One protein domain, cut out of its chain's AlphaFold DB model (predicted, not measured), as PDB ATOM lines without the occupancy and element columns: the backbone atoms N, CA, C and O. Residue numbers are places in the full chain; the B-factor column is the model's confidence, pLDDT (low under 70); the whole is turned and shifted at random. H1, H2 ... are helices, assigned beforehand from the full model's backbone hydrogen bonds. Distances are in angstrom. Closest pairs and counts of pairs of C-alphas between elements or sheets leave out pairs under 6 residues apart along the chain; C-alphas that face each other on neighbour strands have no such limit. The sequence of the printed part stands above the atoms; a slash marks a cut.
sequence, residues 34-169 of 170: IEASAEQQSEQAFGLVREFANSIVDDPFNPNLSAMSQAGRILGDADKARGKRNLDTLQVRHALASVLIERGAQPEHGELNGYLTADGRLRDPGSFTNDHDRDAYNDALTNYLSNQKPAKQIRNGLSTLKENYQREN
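AT A GLANCE: This is residues 34 to 169 of the 170 residues of an uncharacterized protein of Segniliparus rotundus (strain ATCC BAA-972 / CDC 1076 / CIP 108378 / DSM 44985 / JCM 13578) (UniProt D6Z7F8). A helical hairpin of H1 and H2 is joined by H5, which packs on H2, into a bundle of three helices whose centres make a triangle. H3, nearest the mean of the C-alphas, packs steeply on the later half of H1, H4 packs on H3 farther from the bundle, and the long loop of residues 103 to 130 lies toward the end away from Ile 34. The printed part has 136 residues with five named helices, H1 to H5 in that order, and no named strand; the class is all helix. It is compact, with a radius of gyration of the C-alphas of 14.5 A, and flat, spanning 40 by 38 by 21 A.

IN THESE COORDINATES: H1, the longest helix, covers residues 34 to 58 and runs 36.0 A from C-alpha 34 at (26.552, -12.213, 9.587) to C-alpha 58 at (45.311, -39.894, -3.862). H2, residues 65 to 81, measures 24.6 A. H5, residues 151 to 168, measures 26.2 A and ends with C-alpha 168 at (32.513, -13.139, -5.757). H3 covers residues 89 to 102 and measures 19.9 A. H4 covers residues 131 to 147 and measures 24.2 A.

HOW THE PARTS SIT: H1 and H5 are the hubs, touching three other helices each. H1 and H2 form a hairpin: they touch at a shallow tilt of 17 degrees, opposite ways, the closest C-alphas being those of Ala 45 and Ala 71, 4.2 A apart. H2 and H5 touch and run the same way at a tilt of 37 degrees, only just steep; their closest C-alphas, of Gly 72 and Leu 161, are 4.2 A apart. H1 and H5 only just touch, with 3 pairs of C-alphas within 8 A, closest at Ile 56 and Gln 153, 7.6 A. H3 touches H1 along residues 46 to 57 of H1 alone, at a steep tilt of 42 degrees, the same way; the closest C-alphas, of Ala 53 and Leu 96, are 5.5 A apart. H4 touches H3 with residues 138 to 145 alone, at a steep tilt of 52 degrees, closest at the C-alphas of Leu 90 and Asn 138, 5.7 A. H4 and H5 touch only at the corner by their link, the closest C-alphas being those of Leu 145 and Ala 151, 6.3 A apart. H3 and H5 are near each other; H4 is apart from H1 and H2, and H2 is apart from H3. In H1, H2, H3, H4 and H5 every O i to N i+4 pair is within hydrogen-bond range.

THE WHOLE: The two C-alphas farthest apart, of Ile 34 and His 109, are 42.4 A apart. The printed part has no cut. The link from H3 to H4, 28 residues, is long, and the link from H4 to H5, 3 residues, is tight. The mean pLDDT of the printed part is 93.0, and no printed residue is under 70.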
ATOM      1  N   ILE A  34      25.778 -12.228  10.832       75.25
ATOM      2  CA  ILE A  34      26.552 -12.213   9.587       75.25
ATOM      3  C   ILE A  34      27.958 -12.762   9.840       75.25
ATOM      4  O   ILE A  34      28.438 -13.584   9.066       75.25
ATOM      5  N   GLU A  35      28.593 -12.371  10.947       76.12
ATOM      6  CA  GLU A  35      29.916 -12.868  11.339       76.12
ATOM      7  C   GLU A  35      29.912 -14.380  11.587       76.12
ATOM      8  O   GLU A  35      30.713 -15.087  10.978       76.12
ATOM      9  N   ALA A  36      28.960 -14.891  12.377       78.31
ATOM     10  CA  ALA A  36      28.832 -16.326  12.640       78.31
ATOM     11  C   ALA A  36      28.571 -17.137  11.355       78.31
ATOM     12  O   ALA A  36      29.151 -18.203  11.150       78.31
ATOM     13  N   SER A  37      27.737 -16.615  10.448       86.56
ATOM     14  CA  SER A  37      27.488 -17.253   9.150       86.56
ATOM     15  C   SER A  37      28.736 -17.260   8.265       86.56
ATOM     16  O   SER A  37      29.023 -18.260   7.611       86.56
ATOM     17  N   ALA A  38      29.493 -16.161   8.236       86.94
ATOM     18  CA  ALA A  38      30.720 -16.067   7.455       86.94
ATOM     19  C   ALA A  38      31.827 -16.972   8.027       86.94
ATOM     20  O   ALA A  38      32.634 -17.524   7.275       86.94
ATOM     21  N   GLU A  39      31.881 -17.146   9.352       87.62
ATOM     22  CA  GLU A  39      32.768 -18.107  10.029       87.62
ATOM     23  C   GLU A  39      32.463 -19.535   9.609       87.62
ATOM     24  O   GLU A  39      33.362 -20.214   9.110       87.62
ATOM     25  N   GLN A  40      31.196 -19.940   9.669       90.12
ATOM     26  CA  GLN A  40      30.770 -21.258   9.207       90.12
ATOM     27  C   GLN A  40      31.085 -21.484   7.717       90.12
ATOM     28  O   GLN A  40      31.551 -22.554   7.324       90.12
ATOM     29  N   GLN A  41      30.882 -20.467   6.874       91.56
ATOM     30  CA  GLN A  41      31.260 -20.522   5.458       91.56
ATOM     31  C   GLN A  41      32.775 -20.683   5.271       91.56
ATOM     32  O   GLN A  41      33.219 -21.489   4.457       91.56
ATOM     33  N   SER A  42      33.584 -19.960   6.046       90.88
ATOM     34  CA  SER A  42      35.046 -20.077   5.974       90.88
ATOM     35  C   SER A  42      35.501 -21.488   6.346       90.88
ATOM     36  O   SER A  42      36.318 -22.074   5.641       90.88
ATOM     37  N   GLU A  43      34.926 -22.065   7.402       92.19
ATOM     38  CA  GLU A  43      35.194 -23.445   7.811       92.19
ATOM     39  C   GLU A  43      34.825 -24.449   6.708       92.19
ATOM     40  O   GLU A  43      35.633 -25.312   6.357       92.19
ATOM     41  N   GLN A  44      33.656 -24.283   6.080       94.69
ATOM     42  CA  GLN A  44      33.245 -25.100   4.936       94.69
ATOM     43  C   GLN A  44      34.247 -24.998   3.774       94.69
ATOM     44  O   GLN A  44      34.613 -26.014   3.176       94.69
ATOM     45  N   ALA A  45      34.720 -23.792   3.463       95.94
ATOM     46  CA  ALA A  45      35.712 -23.592   2.415       95.94
ATOM     47  C   ALA A  45      37.048 -24.276   2.740       95.94
ATOM     48  O   ALA A  45      37.645 -24.893   1.858       95.94
ATOM     49  N   PHE A  46      37.501 -24.242   3.998       95.06
ATOM     50  CA  PHE A  46      38.704 -24.971   4.407       95.06
ATOM     51  C   PHE A  46      38.518 -26.491   4.350       95.06
ATOM     52  O   PHE A  46      39.463 -27.198   3.999       95.06
ATOM     53  N   GLY A  47      37.306 -26.999   4.586       96.19
ATOM     54  CA  GLY A  47      36.957 -28.395   4.309       96.19
ATOM     55  C   GLY A  47      37.215 -28.785   2.847       96.19
ATOM     56  O   GLY A  47      37.862 -29.796   2.580       96.19
ATOM     57  N   LEU A  48      36.809 -27.934   1.901       97.94
ATOM     58  CA  LEU A  48      37.044 -28.139   0.465       97.94
ATOM     59  C   LEU A  48      38.528 -28.013   0.076       97.94
ATOM     60  O   LEU A  48      39.014 -28.765  -0.768       97.94
ATOM     61  N   VAL A  49      39.280 -27.107   0.709       97.62
ATOM     62  CA  VAL A  49      40.743 -27.027   0.525       97.62
ATOM     63  C   VAL A  49      41.411 -28.331   0.974       97.62
ATOM     64  O   VAL A  49      42.283 -28.848   0.273       97.62
ATOM     65  N   ARG A  50      40.977 -28.905   2.106       97.00
ATOM     66  CA  ARG A  50      41.461 -30.213   2.576       97.00
ATOM     67  C   ARG A  50      41.053 -31.344   1.632       97.00
ATOM     68  O   ARG A  50      41.861 -32.234   1.386       97.00
ATOM     69  N   GLU A  51      39.843 -31.315   1.077       97.12
ATOM     70  CA  GLU A  51      39.394 -32.286   0.069       97.12
ATOM     71  C   GLU A  51      40.286 -32.256  -1.178       97.12
ATOM     72  O   GLU A  51      40.767 -33.296  -1.630       97.12
ATOM     73  N   PHE A  52      40.591 -31.063  -1.689       98.00
ATOM     74  CA  PHE A  52      41.541 -30.907  -2.784       98.00
ATOM     75  C   PHE A  52      42.935 -31.432  -2.412       98.00
ATOM     76  O   PHE A  52      43.528 -32.176  -3.193       98.00
ATOM     77  N   ALA A  53      43.449 -31.112  -1.221       96.50
ATOM     78  CA  ALA A  53      44.741 -31.626  -0.773       96.50
ATOM     79  C   ALA A  53      44.768 -33.162  -0.696       96.50
ATOM     80  O   ALA A  53      45.725 -33.774  -1.161       96.50
ATOM     81  N   ASN A  54      43.703 -33.792  -0.191       96.19
ATOM     82  CA  ASN A  54      43.575 -35.251  -0.203       96.19
ATOM     83  C   ASN A  54      43.574 -35.799  -1.635       96.19
ATOM     84  O   ASN A  54      44.303 -36.742  -1.919       96.19
ATOM     85  N   SER A  55      42.850 -35.161  -2.560       96.69
ATOM     86  CA  SER A  55      42.838 -35.592  -3.964       96.69
ATOM     87  C   SER A  55      44.210 -35.494  -4.640       96.69
ATOM     88  O   SER A  55      44.525 -36.330  -5.473       96.69
ATOM     89  N   ILE A  56      45.052 -34.523  -4.255       94.56
ATOM     90  CA  ILE A  56      46.437 -34.434  -4.742       94.56
ATOM     91  C   ILE A  56      47.258 -35.640  -4.277       94.56
ATOM     92  O   ILE A  56      48.114 -36.121  -5.017       94.56
ATOM     93  N   VAL A  57      47.037 -36.096  -3.045       92.75
ATOM     94  CA  VAL A  57      47.739 -37.262  -2.501       92.75
ATOM     95  C   VAL A  57      47.251 -38.545  -3.168       92.75
ATOM     96  O   VAL A  57      48.070 -39.397  -3.505       92.75
ATOM     97  N   ASP A  58      45.940 -38.672  -3.359       93.56
ATOM     98  CA  ASP A  58      45.311 -39.894  -3.862       93.56
ATOM     99  C   ASP A  58      45.505 -40.067  -5.379       93.56
ATOM    100  O   ASP A  58      45.843 -41.158  -5.838       93.56
ATOM    101  N   ASP A  59      45.337 -38.992  -6.156       93.12
ATOM    102  CA  ASP A  59      45.601 -38.942  -7.596       93.12
ATOM    103  C   ASP A  59      46.239 -37.589  -7.986       93.12
ATOM    104  O   ASP A  59      45.551 -36.639  -8.384       93.12
ATOM    105  N   PRO A  60      47.581 -37.477  -7.927       90.00
ATOM    106  CA  PRO A  60      48.285 -36.231  -8.218       90.00
ATOM    107  C   PRO A  60      48.140 -35.765  -9.672       90.00
ATOM    108  O   PRO A  60      48.505 -34.630  -9.982       90.00
ATOM    109  N   PHE A  61      47.643 -36.604 -10.585       90.81
ATOM    110  CA  PHE A  61      47.454 -36.234 -11.986       90.81
ATOM    111  C   PHE A  61      46.050 -35.696 -12.268       90.81
ATOM    112  O   PHE A  61      45.885 -34.957 -13.242       90.81
ATOM    113  N   ASN A  62      45.078 -35.985 -11.401       93.38
ATOM    114  CA  ASN A  62      43.693 -35.548 -11.545       93.38
ATOM    115  C   ASN A  62      43.094 -35.046 -10.212       93.38
ATOM    116  O   ASN A  62      42.145 -35.634  -9.687       93.38
ATOM    117  N   PRO A  63      43.621 -33.944  -9.649       94.38
ATOM    118  CA  PRO A  63      43.123 -33.409  -8.388       94.38
ATOM    119  C   PRO A  63      41.739 -32.764  -8.557       94.38
ATOM    120  O   PRO A  63      41.396 -32.224  -9.614       94.38
ATOM    121  N   ASN A  64      40.956 -32.727  -7.479       96.19
ATOM    122  CA  ASN A  64      39.614 -32.153  -7.455       96.19
ATOM    123  C   ASN A  64      39.638 -30.609  -7.494       96.19
ATOM    124  O   ASN A  64      39.405 -29.927  -6.495       96.19
ATOM    125  N   LEU A  65      39.885 -30.029  -8.671       96.25
ATOM    126  CA  LEU A  65      39.869 -28.573  -8.877       96.25
ATOM    127  C   LEU A  65      38.498 -27.939  -8.592       96.25
ATOM    128  O   LEU A  65      38.423 -26.746  -8.283       96.25
ATOM    129  N   SER A  66      37.413 -28.720  -8.652       97.44
ATOM    130  CA  SER A  66      36.072 -28.221  -8.333       97.44
ATOM    131  C   SER A  66      35.940 -27.831  -6.858       97.44
ATOM    132  O   SER A  66      35.266 -26.844  -6.557       97.44
ATOM    133  N   ALA A  67      36.648 -28.526  -5.958       97.56
ATOM    134  CA  ALA A  67      36.704 -28.180  -4.542       97.56
ATOM    135  C   ALA A  67      37.394 -26.822  -4.331       97.56
ATOM    136  O   ALA A  67      36.860 -25.970  -3.628       97.56
ATOM    137  N   MET A  68      38.502 -26.547  -5.031       97.75
ATOM    138  CA  MET A  68      39.178 -25.239  -4.964       97.75
ATOM    139  C   MET A  68      38.332 -24.106  -5.551       97.75
ATOM    140  O   MET A  68      38.304 -23.004  -5.004       97.75
ATOM    141  N   SER A  69      37.600 -24.368  -6.636       98.06
ATOM    142  CA  SER A  69      36.656 -23.399  -7.203       98.06
ATOM    143  C   SER A  69      35.520 -23.068  -6.230       98.06
ATOM    144  O   SER A  69      35.178 -21.898  -6.054       98.06
ATOM    145  N   GLN A  70      34.936 -24.081  -5.585       97.88
ATOM    146  CA  GLN A  70      33.901 -23.896  -4.566       97.88
ATOM    147  C   GLN A  70      34.443 -23.168  -3.333       97.88
ATOM    148  O   GLN A  70      33.819 -22.208  -2.887       97.88
ATOM    149  N   ALA A  71      35.626 -23.549  -2.843       97.50
ATOM    150  CA  ALA A  71      36.287 -22.882  -1.726       97.50
ATOM    151  C   ALA A  71      36.506 -21.391  -2.014       97.50
ATOM    152  O   ALA A  71      36.196 -20.554  -1.172       97.50
ATOM    153  N   GLY A  72      36.972 -21.054  -3.222       96.50
ATOM    154  CA  GLY A  72      37.162 -19.668  -3.650       96.50
ATOM    155  C   GLY A  72      35.876 -18.851  -3.583       96.50
ATOM    156  O   GLY A  72      35.881 -17.772  -2.999       96.50
ATOM    157  N   ARG A  73      34.766 -19.388  -4.110       97.25
ATOM    158  CA  ARG A  73      33.460 -18.710  -4.063       97.25
ATOM    159  C   ARG A  73      32.984 -18.472  -2.634       97.25
ATOM    160  O   ARG A  73      32.668 -17.347  -2.276       97.25
ATOM    161  N   ILE A  74      33.009 -19.518  -1.808       96.25
ATOM    162  CA  ILE A  74      32.542 -19.450  -0.419       96.25
ATOM    163  C   ILE A  74      33.385 -18.462   0.399       96.25
ATOM    164  O   ILE A  74      32.828 -17.672   1.156       96.25
ATOM    165  N   LEU A  75      34.715 -18.465   0.232       95.81
ATOM    166  CA  LEU A  75      35.589 -17.482   0.884       95.81
ATOM    167  C   LEU A  75      35.305 -16.064   0.391       95.81
ATOM    168  O   LEU A  75      35.265 -15.145   1.203       95.81
ATOM    169  N   GLY A  76      35.088 -15.883  -0.914       95.00
ATOM    170  CA  GLY A  76      34.743 -14.586  -1.492       95.00
ATOM    171  C   GLY A  76      33.451 -14.028  -0.899       95.00
ATOM    172  O   GLY A  76      33.440 -12.896  -0.419       95.00
ATOM    173  N   ASP A  77      32.395 -14.839  -0.844       94.12
ATOM    174  CA  ASP A  77      31.115 -14.465  -0.236       94.12
ATOM    175  C   ASP A  77      31.250 -14.139   1.258       94.12
ATOM    176  O   ASP A  77      30.768 -13.098   1.717       94.12
ATOM    177  N   ALA A  78      31.943 -14.997   2.013       92.38
ATOM    178  CA  ALA A  78      32.148 -14.819   3.448       92.38
ATOM    179  C   ALA A  78      32.938 -13.541   3.761       92.38
ATOM    180  O   ALA A  78      32.569 -12.766   4.646       92.38
ATOM    181  N   ASP A  79      34.020 -13.286   3.025       93.19
ATOM    182  CA  ASP A  79      34.862 -12.114   3.246       93.19
ATOM    183  C   ASP A  79      34.189 -10.828   2.771       93.19
ATOM    184  O   ASP A  79      34.259  -9.818   3.477       93.19
ATOM    185  N   LYS A  80      33.433 -10.871   1.670       90.62
ATOM    186  CA  LYS A  80      32.575  -9.762   1.239       90.62
ATOM    187  C   LYS A  80      31.551  -9.390   2.309       90.62
ATOM    188  O   LYS A  80      31.391  -8.206   2.606       90.62
ATOM    189  N   ALA A  81      30.902 -10.378   2.927       89.75
ATOM    190  CA  ALA A  81      29.952 -10.155   4.017       89.75
ATOM    191  C   ALA A  81      30.612  -9.524   5.259       89.75
ATOM    192  O   ALA A  81      29.991  -8.714   5.946       89.75
ATOM    193  N   ARG A  82      31.890  -9.837   5.511       88.69
ATOM    194  CA  ARG A  82      32.716  -9.231   6.573       88.69
ATOM    195  C   ARG A  82      33.364  -7.895   6.187       88.69
ATOM    196  O   ARG A  82      34.079  -7.314   7.001       88.69
ATOM    197  N   GLY A  83      33.187  -7.418   4.954       89.31
ATOM    198  CA  GLY A  83      33.853  -6.213   4.445       89.31
ATOM    199  C   GLY A  83      35.358  -6.371   4.177       89.31
ATOM    200  O   GLY A  83      36.054  -5.374   3.977       89.31
ATOM    201  N   LYS A  84      35.877  -7.602   4.152       89.44
ATOM    202  CA  LYS A  84      37.244  -7.920   3.723       89.44
ATOM    203  C   LYS A  84      37.280  -8.020   2.200       89.44
ATOM    204  O   LYS A  84      36.353  -8.541   1.596       89.44
ATOM    205  N   ARG A  85      38.355  -7.536   1.570       86.88
ATOM    206  CA  ARG A  85      38.531  -7.576   0.099       86.88
ATOM    207  C   ARG A  85      39.680  -8.458  -0.368       86.88
ATOM    208  O   ARG A  85      39.779  -8.778  -1.544       86.88
ATOM    209  N   ASN A  86      40.532  -8.891   0.553       86.31
ATOM    210  CA  ASN A  86      41.727  -9.652   0.228       86.31
ATOM    211  C   ASN A  86      41.606 -11.065   0.773       86.31
ATOM    212  O   ASN A  86      41.361 -11.242   1.964       86.31
ATOM    213  N   LEU A  87      41.843 -12.041  -0.100       87.38
ATOM    214  CA  LEU A  87      41.924 -13.442   0.278       87.38
ATOM    215  C   LEU A  87      43.103 -13.657   1.233       87.38
ATOM    216  O   LEU A  87      44.254 -13.385   0.875       87.38
ATOM    217  N   ASP A  88      42.826 -14.234   2.400       84.50
ATOM    218  CA  ASP A  88      43.869 -14.760   3.276       84.50
ATOM    219  C   ASP A  88      44.459 -16.046   2.681       84.50
ATOM    220  O   ASP A  88      43.955 -17.160   2.843       84.50
ATOM    221  N   THR A  89      45.554 -15.877   1.946       87.00
ATOM    222  CA  THR A  89      46.258 -16.998   1.319       87.00
ATOM    223  C   THR A  89      47.106 -17.805   2.302       87.00
ATOM    224  O   THR A  89      47.446 -18.944   1.982       87.00
ATOM    225  N   LEU A  90      47.425 -17.272   3.489       94.12
ATOM    226  CA  LEU A  90      48.223 -17.980   4.490       94.12
ATOM    227  C   LEU A  90      47.440 -19.168   5.052       94.12
ATOM    228  O   LEU A  90      47.940 -20.292   5.028       94.12
ATOM    229  N   GLN A  91      46.193 -18.950   5.473       93.12
ATOM    230  CA  GLN A  91      45.338 -20.028   5.982       93.12
ATOM    231  C   GLN A  91      45.097 -21.124   4.933       93.12
ATOM    232  O   GLN A  91      45.144 -22.314   5.243       93.12
ATOM    233  N   VAL A  92      44.918 -20.741   3.662       95.19
ATOM    234  CA  VAL A  92      44.770 -21.701   2.554       95.19
ATOM    235  C   VAL A  92      46.044 -22.532   2.369       95.19
ATOM    236  O   VAL A  92      45.966 -23.758   2.296       95.19
ATOM    237  N   ARG A  93      47.225 -21.897   2.316       96.50
ATOM    238  CA  ARG A  93      48.506 -22.615   2.194       96.50
ATOM    239  C   ARG A  93      48.757 -23.529   3.389       96.50
ATOM    240  O   ARG A  93      49.182 -24.663   3.194       96.50
ATOM    241  N   HIS A  94      48.454 -23.060   4.596       96.44
ATOM    242  CA  HIS A  94      48.560 -23.845   5.820       96.44
ATOM    243  C   HIS A  94      47.671 -25.092   5.773       96.44
ATOM    244  O   HIS A  94      48.152 -26.191   6.048       96.44
ATOM    245  N   ALA A  95      46.403 -24.955   5.372       95.50
ATOM    246  CA  ALA A  95      45.481 -26.082   5.262       95.50
ATOM    247  C   ALA A  95      45.958 -27.125   4.235       95.50
ATOM    248  O   ALA A  95      45.926 -28.323   4.522       95.50
ATOM    249  N   LEU A  96      46.448 -26.676   3.072       96.31
ATOM    250  CA  LEU A  96      47.041 -27.559   2.060       96.31
ATOM    251  C   LEU A  96      48.265 -28.295   2.607       96.31
ATOM    252  O   LEU A  96      48.332 -29.522   2.539       96.31
ATOM    253  N   ALA A  97      49.226 -27.552   3.158       96.56
ATOM    254  CA  ALA A  97      50.477 -28.115   3.644       96.56
ATOM    255  C   ALA A  97      50.253 -29.084   4.810       96.56
ATOM    256  O   ALA A  97      50.876 -30.141   4.851       96.56
ATOM    257  N   SER A  98      49.307 -28.779   5.701       96.00
ATOM    258  CA  SER A  98      48.954 -29.646   6.828       96.00
ATOM    259  C   SER A  98      48.501 -31.019   6.353       96.00
ATOM    260  O   SER A  98      49.004 -32.025   6.840       96.00
ATOM    261  N   VAL A  99      47.600 -31.078   5.366       96.12
ATOM    262  CA  VAL A  99      47.122 -32.359   4.826       96.12
ATOM    263  C   VAL A  99      48.247 -33.117   4.129       96.12
ATOM    264  O   VAL A  99      48.380 -34.320   4.328       96.12
ATOM    265  N   LEU A 100      49.086 -32.441   3.343       95.00
ATOM    266  CA  LEU A 100      50.208 -33.095   2.664       95.00
ATOM    267  C   LEU A 100      51.187 -33.731   3.668       95.00
ATOM    268  O   LEU A 100      51.552 -34.897   3.512       95.00
ATOM    269  N   ILE A 101      51.534 -33.016   4.741       94.00
ATOM    270  CA  ILE A 101      52.403 -33.517   5.819       94.00
ATOM    271  C   ILE A 101      51.736 -34.672   6.574       94.00
ATOM    272  O   ILE A 101      52.369 -35.710   6.776       94.00
ATOM    273  N   GLU A 102      50.452 -34.539   6.929       93.56
ATOM    274  CA  GLU A 102      49.653 -35.597   7.572       93.56
ATOM    275  C   GLU A 102      49.604 -36.879   6.724       93.56
ATOM    276  O   GLU A 102      49.509 -37.983   7.260       93.56
ATOM    277  N   ARG A 103      49.703 -36.747   5.397       93.00
ATOM    278  CA  ARG A 103      49.718 -37.858   4.437       93.00
ATOM    279  C   ARG A 103      51.127 -38.345   4.080       93.00
ATOM    280  O   ARG A 103      51.272 -39.215   3.223       93.00
ATOM    281  N   GLY A 104      52.157 -37.834   4.753       89.50
ATOM    282  CA  GLY A 104      53.535 -38.313   4.644       89.50
ATOM    283  C   GLY A 104      54.422 -37.552   3.658       89.50
ATOM    284  O   GLY A 104      55.583 -37.924   3.501       89.50
ATOM    285  N   ALA A 105      53.937 -36.477   3.029       89.56
ATOM    286  CA  ALA A 105      54.772 -35.590   2.220       89.56
ATOM    287  C   ALA A 105      55.570 -34.647   3.137       89.56
ATOM    288  O   ALA A 105      55.207 -33.491   3.351       89.56
ATOM    289  N   GLN A 106      56.628 -35.169   3.752       86.81
ATOM    290  CA  GLN A 106      57.445 -34.410   4.696       86.81
ATOM    291  C   GLN A 106      58.287 -33.333   3.982       86.81
ATOM    292  O   GLN A 106      58.622 -33.495   2.809       86.81
ATOM    293  N   PRO A 107      58.637 -32.226   4.658       87.56
ATOM    294  CA  PRO A 107      59.547 -31.219   4.110       87.56
ATOM    295  C   PRO A 107      60.952 -31.810   3.938       87.56
ATOM    296  O   PRO A 107      61.547 -32.279   4.906       87.56
ATOM    297  N   GLU A 108      61.494 -31.792   2.719       85.44
ATOM    298  CA  GLU A 108      62.793 -32.411   2.409       85.44
ATOM    299  C   GLU A 108      63.950 -31.399   2.392       85.44
ATOM    300  O   GLU A 108      65.103 -31.780   2.596       85.44
ATOM    301  N   HIS A 109      63.670 -30.104   2.196       82.69
ATOM    302  CA  HIS A 109      64.698 -29.063   2.074       82.69
ATOM    303  C   HIS A 109      64.767 -28.140   3.295       82.69
ATOM    304  O   HIS A 109      65.409 -27.091   3.258       82.69
ATOM    305  N   GLY A 110      64.120 -28.538   4.391       84.19
ATOM    306  CA  GLY A 110      64.095 -27.784   5.637       84.19
ATOM    307  C   GLY A 110      63.249 -26.515   5.583       84.19
ATOM    308  O   GLY A 110      63.388 -25.666   6.459       84.19
ATOM    309  N   GLU A 111      62.362 -26.379   4.592       88.50
ATOM    310  CA  GLU A 111      61.543 -25.180   4.385       88.50
ATOM    311  C   GLU A 111      60.683 -24.866   5.605       88.50
ATOM    312  O   GLU A 111      60.504 -23.706   5.951       88.50
ATOM    313  N   LEU A 112      60.180 -25.909   6.272       91.50
ATOM    314  CA  LEU A 112      59.306 -25.804   7.440       91.50
ATOM    315  C   LEU A 112      60.037 -26.078   8.764       91.50
ATOM    316  O   LEU A 112      59.395 -26.252   9.805       91.50
ATOM    317  N   ASN A 113      61.374 -26.099   8.754       86.31
ATOM    318  CA  ASN A 113      62.157 -26.256   9.977       86.31
ATOM    319  C   ASN A 113      61.868 -25.089  10.931       86.31
ATOM    320  O   ASN A 113      61.942 -23.927  10.549       86.31
ATOM    321  N   GLY A 114      61.533 -25.405  12.182       88.69
ATOM    322  CA  GLY A 114      61.134 -24.409  13.184       88.69
ATOM    323  C   GLY A 114      59.644 -24.044  13.174       88.69
ATOM    324  O   GLY A 114      59.178 -23.399  14.111       88.69
ATOM    325  N   TYR A 115      58.883 -24.511  12.179       93.81
ATOM    326  CA  TYR A 115      57.427 -24.337  12.106       93.81
ATOM    327  C   TYR A 115      56.642 -25.631  12.346       93.81
ATOM    328  O   TYR A 115      55.413 -25.595  12.434       93.81
ATOM    329  N   LEU A 116      57.340 -26.761  12.479       92.81
ATOM    330  CA  LEU A 116      56.764 -28.019  12.937       92.81
ATOM    331  C   LEU A 116      56.779 -28.093  14.468       92.81
ATOM    332  O   LEU A 116      57.772 -27.763  15.119       92.81
ATOM    333  N   THR A 117      55.671 -28.541  15.042       91.62
ATOM    334  CA  THR A 117      55.539 -28.874  16.459       91.62
ATOM    335  C   THR A 117      56.258 -30.187  16.781       91.62
ATOM    336  O   THR A 117      56.669 -30.933  15.892       91.62
ATOM    337  N   ALA A 118      56.415 -30.498  18.072       89.62
ATOM    338  CA  ALA A 118      57.106 -31.715  18.515       89.62
ATOM    339  C   ALA A 118      56.433 -33.017  18.035       89.62
ATOM    340  O   ALA A 118      57.100 -34.035  17.886       89.62
ATOM    341  N   ASP A 119      55.124 -32.981  17.775       88.88
ATOM    342  CA  ASP A 119      54.335 -34.068  17.188       88.88
ATOM    343  C   ASP A 119      54.327 -34.057  15.647       88.88
ATOM    344  O   ASP A 119      53.591 -34.823  15.029       88.88
ATOM    345  N   GLY A 120      55.149 -33.213  15.012       88.25
ATOM    346  CA  GLY A 120      55.331 -33.177  13.559       88.25
ATOM    347  C   GLY A 120      54.201 -32.489  12.791       88.25
ATOM    348  O   GLY A 120      54.082 -32.684  11.582       88.25
ATOM    349  N   ARG A 121      53.362 -31.695  13.465       91.75
ATOM    350  CA  ARG A 121      52.275 -30.928  12.837       91.75
ATOM    351  C   ARG A 121      52.724 -29.506  12.546       91.75
ATOM    352  O   ARG A 121      53.656 -28.997  13.156       91.75
ATOM    353  N   LEU A 122      52.052 -28.844  11.613       94.75
ATOM    354  CA  LEU A 122      52.292 -27.427  11.381       94.75
ATOM    355  C   LEU A 122      51.764 -26.591  12.540       94.75
ATOM    356  O   LEU A 122      50.691 -26.841  13.087       94.75
ATOM    357  N   ARG A 123      52.538 -25.572  12.897       93.88
ATOM    358  CA  ARG A 123      52.129 -24.567  13.864       93.88
ATOM    359  C   ARG A 123      50.985 -23.721  13.295       93.88
ATOM    360  O   ARG A 123      51.024 -23.291  12.141       93.88
ATOM    361  N   ASP A 124      49.984 -23.456  14.130       91.38
ATOM    362  CA  ASP A 124      48.811 -22.680  13.732       91.38
ATOM    363  C   ASP A 124      49.200 -21.240  13.325       91.38
ATOM    364  O   ASP A 124      49.927 -20.577  14.081       91.38
ATOM    365  N   PRO A 125      48.716 -20.721  12.176       91.12
ATOM    366  CA  PRO A 125      49.018 -19.362  11.725       91.12
ATOM    367  C   PRO A 125      48.599 -18.257  12.709       91.12
ATOM    368  O   PRO A 125      49.200 -17.187  12.723       91.12
ATOM    369  N   GLY A 126      47.584 -18.492  13.543       89.94
ATOM    370  CA  GLY A 126      47.132 -17.559  14.576       89.94
ATOM    371  C   GLY A 126      48.053 -17.493  15.797       89.94
ATOM    372  O   GLY A 126      47.901 -16.607  16.634       89.94
ATOM    373  N   SER A 127      49.035 -18.393  15.905       92.06
ATOM    374  CA  SER A 127      49.999 -18.404  17.014       92.06
ATOM    375  C   SER A 127      51.203 -17.468  16.818       92.06
ATOM    376  O   SER A 127      52.047 -17.372  17.717       92.06
ATOM    377  N   PHE A 128      51.315 -16.806  15.661       92.50
ATOM    378  CA  PHE A 128      52.350 -15.810  15.380       92.50
ATOM    379  C   PHE A 128      51.865 -14.420  15.799       92.50
ATOM    380  O   PHE A 128      50.823 -13.950  15.347       92.50
ATOM    381  N   THR A 129      52.621 -13.755  16.672       90.69
ATOM    382  CA  THR A 129      52.219 -12.468  17.268       90.69
ATOM    383  C   THR A 129      52.789 -11.251  16.545       90.69
ATOM    384  O   THR A 129      52.383 -10.131  16.845       90.69
ATOM    385  N   ASN A 130      53.746 -11.441  15.634       93.50
ATOM    386  CA  ASN A 130      54.317 -10.371  14.824       93.50
ATOM    387  C   ASN A 130      54.223 -10.718  13.330       93.50
ATOM    388  O   ASN A 130      54.200 -11.890  12.947       93.50
ATOM    389  N   ASP A 131      54.146  -9.679  12.500       92.38
ATOM    390  CA  ASP A 131      53.961  -9.832  11.056       92.38
ATOM    391  C   ASP A 131      55.191 -10.453  10.381       92.38
ATOM    392  O   ASP A 131      55.033 -11.238   9.456       92.38
ATOM    393  N   HIS A 132      56.399 -10.182  10.886       93.50
ATOM    394  CA  HIS A 132      57.638 -10.723  10.323       93.50
ATOM    395  C   HIS A 132      57.680 -12.258  10.365       93.50
ATOM    396  O   HIS A 132      57.949 -12.894   9.349       93.50
ATOM    397  N   ASP A 133      57.362 -12.856  11.512       93.56
ATOM    398  CA  ASP A 133      57.332 -14.309  11.685       93.56
ATOM    399  C   ASP A 133      56.196 -14.934  10.876       93.56
ATOM    400  O   ASP A 133      56.348 -16.026  10.325       93.56
ATOM    401  N   ARG A 134      55.057 -14.235  10.786       93.50
ATOM    402  CA  ARG A 134      53.912 -14.675   9.986       93.50
ATOM    403  C   ARG A 134      54.249 -14.684   8.492       93.50
ATOM    404  O   ARG A 134      53.883 -15.632   7.798       93.50
ATOM    405  N   ASP A 135      54.959 -13.671   8.011       93.50
ATOM    406  CA  ASP A 135      55.404 -13.571   6.621       93.50
ATOM    407  C   ASP A 135      56.478 -14.625   6.317       93.50
ATOM    408  O   ASP A 135      56.351 -15.356   5.337       93.50
ATOM    409  N   ALA A 136      57.457 -14.803   7.210       94.38
ATOM    410  CA  ALA A 136      58.462 -15.860   7.090       94.38
ATOM    411  C   ALA A 136      57.821 -17.260   7.052       94.38
ATOM    412  O   ALA A 136      58.204 -18.107   6.244       94.38
ATOM    413  N   TYR A 137      56.790 -17.493   7.870       95.94
ATOM    414  CA  TYR A 137      56.021 -18.732   7.835       95.94
ATOM    415  C   TYR A 137      55.246 -18.910   6.521       95.94
ATOM    416  O   TYR A 137      55.211 -20.001   5.947       95.94
ATOM    417  N   ASN A 138      54.643 -17.841   6.003       95.25
ATOM    418  CA  ASN A 138      53.955 -17.874   4.717       95.25
ATOM    419  C   ASN A 138      54.910 -18.185   3.546       95.25
ATOM    420  O   ASN A 138      54.551 -18.937   2.631       95.25
ATOM    421  N   ASP A 139      56.127 -17.646   3.583       95.00
ATOM    422  CA  ASP A 139      57.180 -17.930   2.606       95.00
ATOM    423  C   ASP A 139      57.649 -19.385   2.707       95.00
ATOM    424  O   ASP A 139      57.745 -20.082   1.694       95.00
ATOM    425  N   ALA A 140      57.844 -19.886   3.928       96.44
ATOM    426  CA  ALA A 140      58.170 -21.282   4.204       96.44
ATOM    427  C   ALA A 140      57.116 -22.250   3.634       96.44
ATOM    428  O   ALA A 140      57.456 -23.198   2.920       96.44
ATOM    429  N   LEU A 141      55.826 -21.973   3.861       97.00
ATOM    430  CA  LEU A 141      54.720 -22.734   3.271       97.00
ATOM    431  C   LEU A 141      54.723 -22.662   1.741       97.00
ATOM    432  O   LEU A 141      54.489 -23.667   1.069       97.00
ATOM    433  N   THR A 142      54.991 -21.485   1.174       95.69
ATOM    434  CA  THR A 142      55.054 -21.289  -0.280       95.69
ATOM    435  C   THR A 142      56.177 -22.111  -0.907       95.69
ATOM    436  O   THR A 142      55.956 -22.766  -1.932       95.69
ATOM    437  N   ASN A 143      57.352 -22.121  -0.281       95.44
ATOM    438  CA  ASN A 143      58.506 -22.896  -0.727       95.44
ATOM    439  C   ASN A 143      58.225 -24.396  -0.632       95.44
ATOM    440  O   ASN A 143      58.351 -25.098  -1.635       95.44
ATOM    441  N   TYR A 144      57.734 -24.864   0.521       96.31
ATOM    442  CA  TYR A 144      57.349 -26.260   0.716       96.31
ATOM    443  C   TYR A 144      56.368 -26.735  -0.363       96.31
ATOM    444  O   TYR A 144      56.628 -27.738  -1.024       96.31
ATOM    445  N   LEU A 145      55.273 -25.997  -0.594       95.75
ATOM    446  CA  LEU A 145      54.255 -26.342  -1.593       95.75
ATOM    447  C   LEU A 145      54.800 -26.323  -3.031       95.75
ATOM    448  O   LEU A 145      54.365 -27.116  -3.867       95.75
ATOM    449  N   SER A 146      55.749 -25.431  -3.325       94.62
ATOM    450  CA  SER A 146      56.369 -25.307  -4.651       94.62
ATOM    451  C   SER A 146      57.373 -26.417  -4.956       94.62
ATOM    452  O   SER A 146      57.591 -26.715  -6.131       94.62
ATOM    453  N   ASN A 147      57.945 -27.038  -3.923       94.25
ATOM    454  CA  ASN A 147      58.890 -28.149  -4.046       94.25
ATOM    455  C   ASN A 147      58.207 -29.525  -4.058       94.25
ATOM    456  O   ASN A 147      58.852 -30.537  -4.322       94.25
ATOM    457  N   GLN A 148      56.893 -29.588  -3.822       92.12
ATOM    458  CA  GLN A 148      56.157 -30.849  -3.883       92.12
ATOM    459  C   GLN A 148      56.143 -31.433  -5.298       92.12
ATOM    460  O   GLN A 148      56.019 -30.714  -6.290       92.12
ATOM    461  N   LYS A 149      56.161 -32.768  -5.408       89.75
ATOM    462  CA  LYS A 149      56.026 -33.474  -6.699       89.75
ATOM    463  C   LYS A 149      54.827 -32.966  -7.535       89.75
ATOM    464  O   LYS A 149      55.023 -32.676  -8.715       89.75
ATOM    465  N   PRO A 150      53.620 -32.774  -6.961       92.31
ATOM    466  CA  PRO A 150      52.479 -32.166  -7.654       92.31
ATOM    467  C   PRO A 150      52.447 -30.619  -7.606       92.31
ATOM    468  O   PRO A 150      51.370 -30.020  -7.595       92.31
ATOM    469  N   ALA A 151      53.592 -29.922  -7.600       92.81
ATOM    470  CA  ALA A 151      53.644 -28.454  -7.502       92.81
ATOM    471  C   ALA A 151      52.826 -27.730  -8.585       92.81
ATOM    472  O   ALA A 151      52.204 -26.699  -8.326       92.81
ATOM    473  N   LYS A 152      52.784 -28.264  -9.815       95.19
ATOM    474  CA  LYS A 152      51.968 -27.687 -10.898       95.19
ATOM    475  C   LYS A 152      50.478 -27.733 -10.551       95.19
ATOM    476  O   LYS A 152      49.779 -26.741 -10.734       95.19
ATOM    477  N   GLN A 153      50.007 -28.859 -10.036       95.44
ATOM    478  CA  GLN A 153      48.623 -29.081  -9.640       95.44
ATOM    479  C   GLN A 153      48.236 -28.210  -8.449       95.44
ATOM    480  O   GLN A 153      47.181 -27.578  -8.483       95.44
ATOM    481  N   ILE A 154      49.118 -28.096  -7.453       95.94
ATOM    482  CA  ILE A 154      48.933 -27.189  -6.314       95.94
ATOM    483  C   ILE A 154      48.782 -25.742  -6.805       95.94
ATOM    484  O   ILE A 154      47.824 -25.065  -6.431       95.94
ATOM    485  N   ARG A 155      49.664 -25.277  -7.704       96.06
ATOM    486  CA  ARG A 155      49.560 -23.933  -8.302       96.06
ATOM    487  C   ARG A 155      48.250 -23.730  -9.066       96.06
ATOM    488  O   ARG A 155      47.622 -22.688  -8.903       96.06
ATOM    489  N   ASN A 156      47.811 -24.717  -9.846       96.31
ATOM    490  CA  ASN A 156      46.540 -24.647 -10.573       96.31
ATOM    491  C   ASN A 156      45.338 -24.543  -9.621       96.31
ATOM    492  O   ASN A 156      44.439 -23.734  -9.856       96.31
ATOM    493  N   GLY A 157      45.333 -25.322  -8.535       96.62
ATOM    494  CA  GLY A 157      44.297 -25.253  -7.506       96.62
ATOM    495  C   GLY A 157      44.256 -23.891  -6.818       96.62
ATOM    496  O   GLY A 157      43.189 -23.290  -6.713       96.62
ATOM    497  N   LEU A 158      45.415 -23.358  -6.418       96.44
ATOM    498  CA  LEU A 158      45.522 -22.025  -5.816       96.44
ATOM    499  C   LEU A 158      45.074 -20.906  -6.774       96.44
ATOM    500  O   LEU A 158      44.377 -19.990  -6.339       96.44
ATOM    501  N   SER A 159      45.421 -20.988  -8.067       96.88
ATOM    502  CA  SER A 159      44.935 -20.041  -9.087       96.88
ATOM    503  C   SER A 159      43.417 -20.110  -9.219       96.88
ATOM    504  O   SER A 159      42.742 -19.091  -9.127       96.88
ATOM    505  N   THR A 160      42.874 -21.328  -9.321       97.50
ATOM    506  CA  THR A 160      41.430 -21.569  -9.435       97.50
ATOM    507  C   THR A 160      40.677 -20.993  -8.237       97.50
ATOM    508  O   THR A 160      39.653 -20.331  -8.407       97.50
ATOM    509  N   LEU A 161      41.180 -21.207  -7.019       97.50
ATOM    510  CA  LEU A 161      40.594 -20.633  -5.809       97.50
ATOM    511  C   LEU A 161      40.615 -19.103  -5.862       97.50
ATOM    512  O   LEU A 161      39.579 -18.476  -5.650       97.50
ATOM    513  N   LYS A 162      41.763 -18.498  -6.195       96.75
ATOM    514  CA  LYS A 162      41.917 -17.039  -6.267       96.75
ATOM    515  C   LYS A 162      40.990 -16.402  -7.305       96.75
ATOM    516  O   LYS A 162      40.342 -15.405  -7.002       96.75
ATOM    517  N   GLU A 163      40.901 -16.976  -8.499       96.88
ATOM    518  CA  GLU A 163      40.036 -16.482  -9.577       96.88
ATOM    519  C   GLU A 163      38.559 -16.498  -9.172       96.88
ATOM    520  O   GLU A 163      37.823 -15.548  -9.434       96.88
ATOM    521  N   ASN A 164      38.117 -17.569  -8.508       97.44
ATOM    522  CA  ASN A 164      36.736 -17.676  -8.050       97.44
ATOM    523  C   ASN A 164      36.455 -16.769  -6.842       97.44
ATOM    524  O   ASN A 164      35.388 -16.171  -6.791       97.44
ATOM    525  N   TYR A 165      37.418 -16.593  -5.933       96.94
ATOM    526  CA  TYR A 165      37.322 -15.605  -4.855       96.94
ATOM    527  C   TYR A 165      37.120 -14.188  -5.404       96.94
ATOM    528  O   TYR A 165      36.198 -13.492  -4.989       96.94
ATOM    529  N   GLN A 166      37.944 -13.775  -6.371       95.56
ATOM    530  CA  GLN A 166      37.880 -12.434  -6.965       95.56
ATOM    531  C   GLN A 166      36.584 -12.191  -7.743       95.56
ATOM    532  O   GLN A 166      36.145 -11.053  -7.870       95.56
ATOM    533  N   ARG A 167      35.962 -13.252  -8.272       94.19
ATOM    534  CA  ARG A 167      34.662 -13.145  -8.936       94.19
ATOM    535  C   ARG A 167      33.550 -12.786  -7.951       94.19
ATOM    536  O   ARG A 167      32.713 -11.953  -8.283       94.19
ATOM    537  N   GLU A 168      33.546 -13.398  -6.769       93.19
ATOM    538  CA  GLU A 168      32.513 -13.139  -5.757       93.19
ATOM    539  C   GLU A 168      32.794 -11.859  -4.948       93.19
ATOM    540  O   GLU A 168      31.863 -11.117  -4.600       93.19
ATOM    541  N   ASN A 169      34.078 -11.559  -4.718       92.56
ATOM    542  CA  ASN A 169      34.578 -10.407  -3.966       92.56
ATOM    543  C   ASN A 169      35.519  -9.519  -4.816       92.56
ATOM    544  O   ASN A 169      36.741  -9.590  -4.643       92.56
TER     545      ASN A 169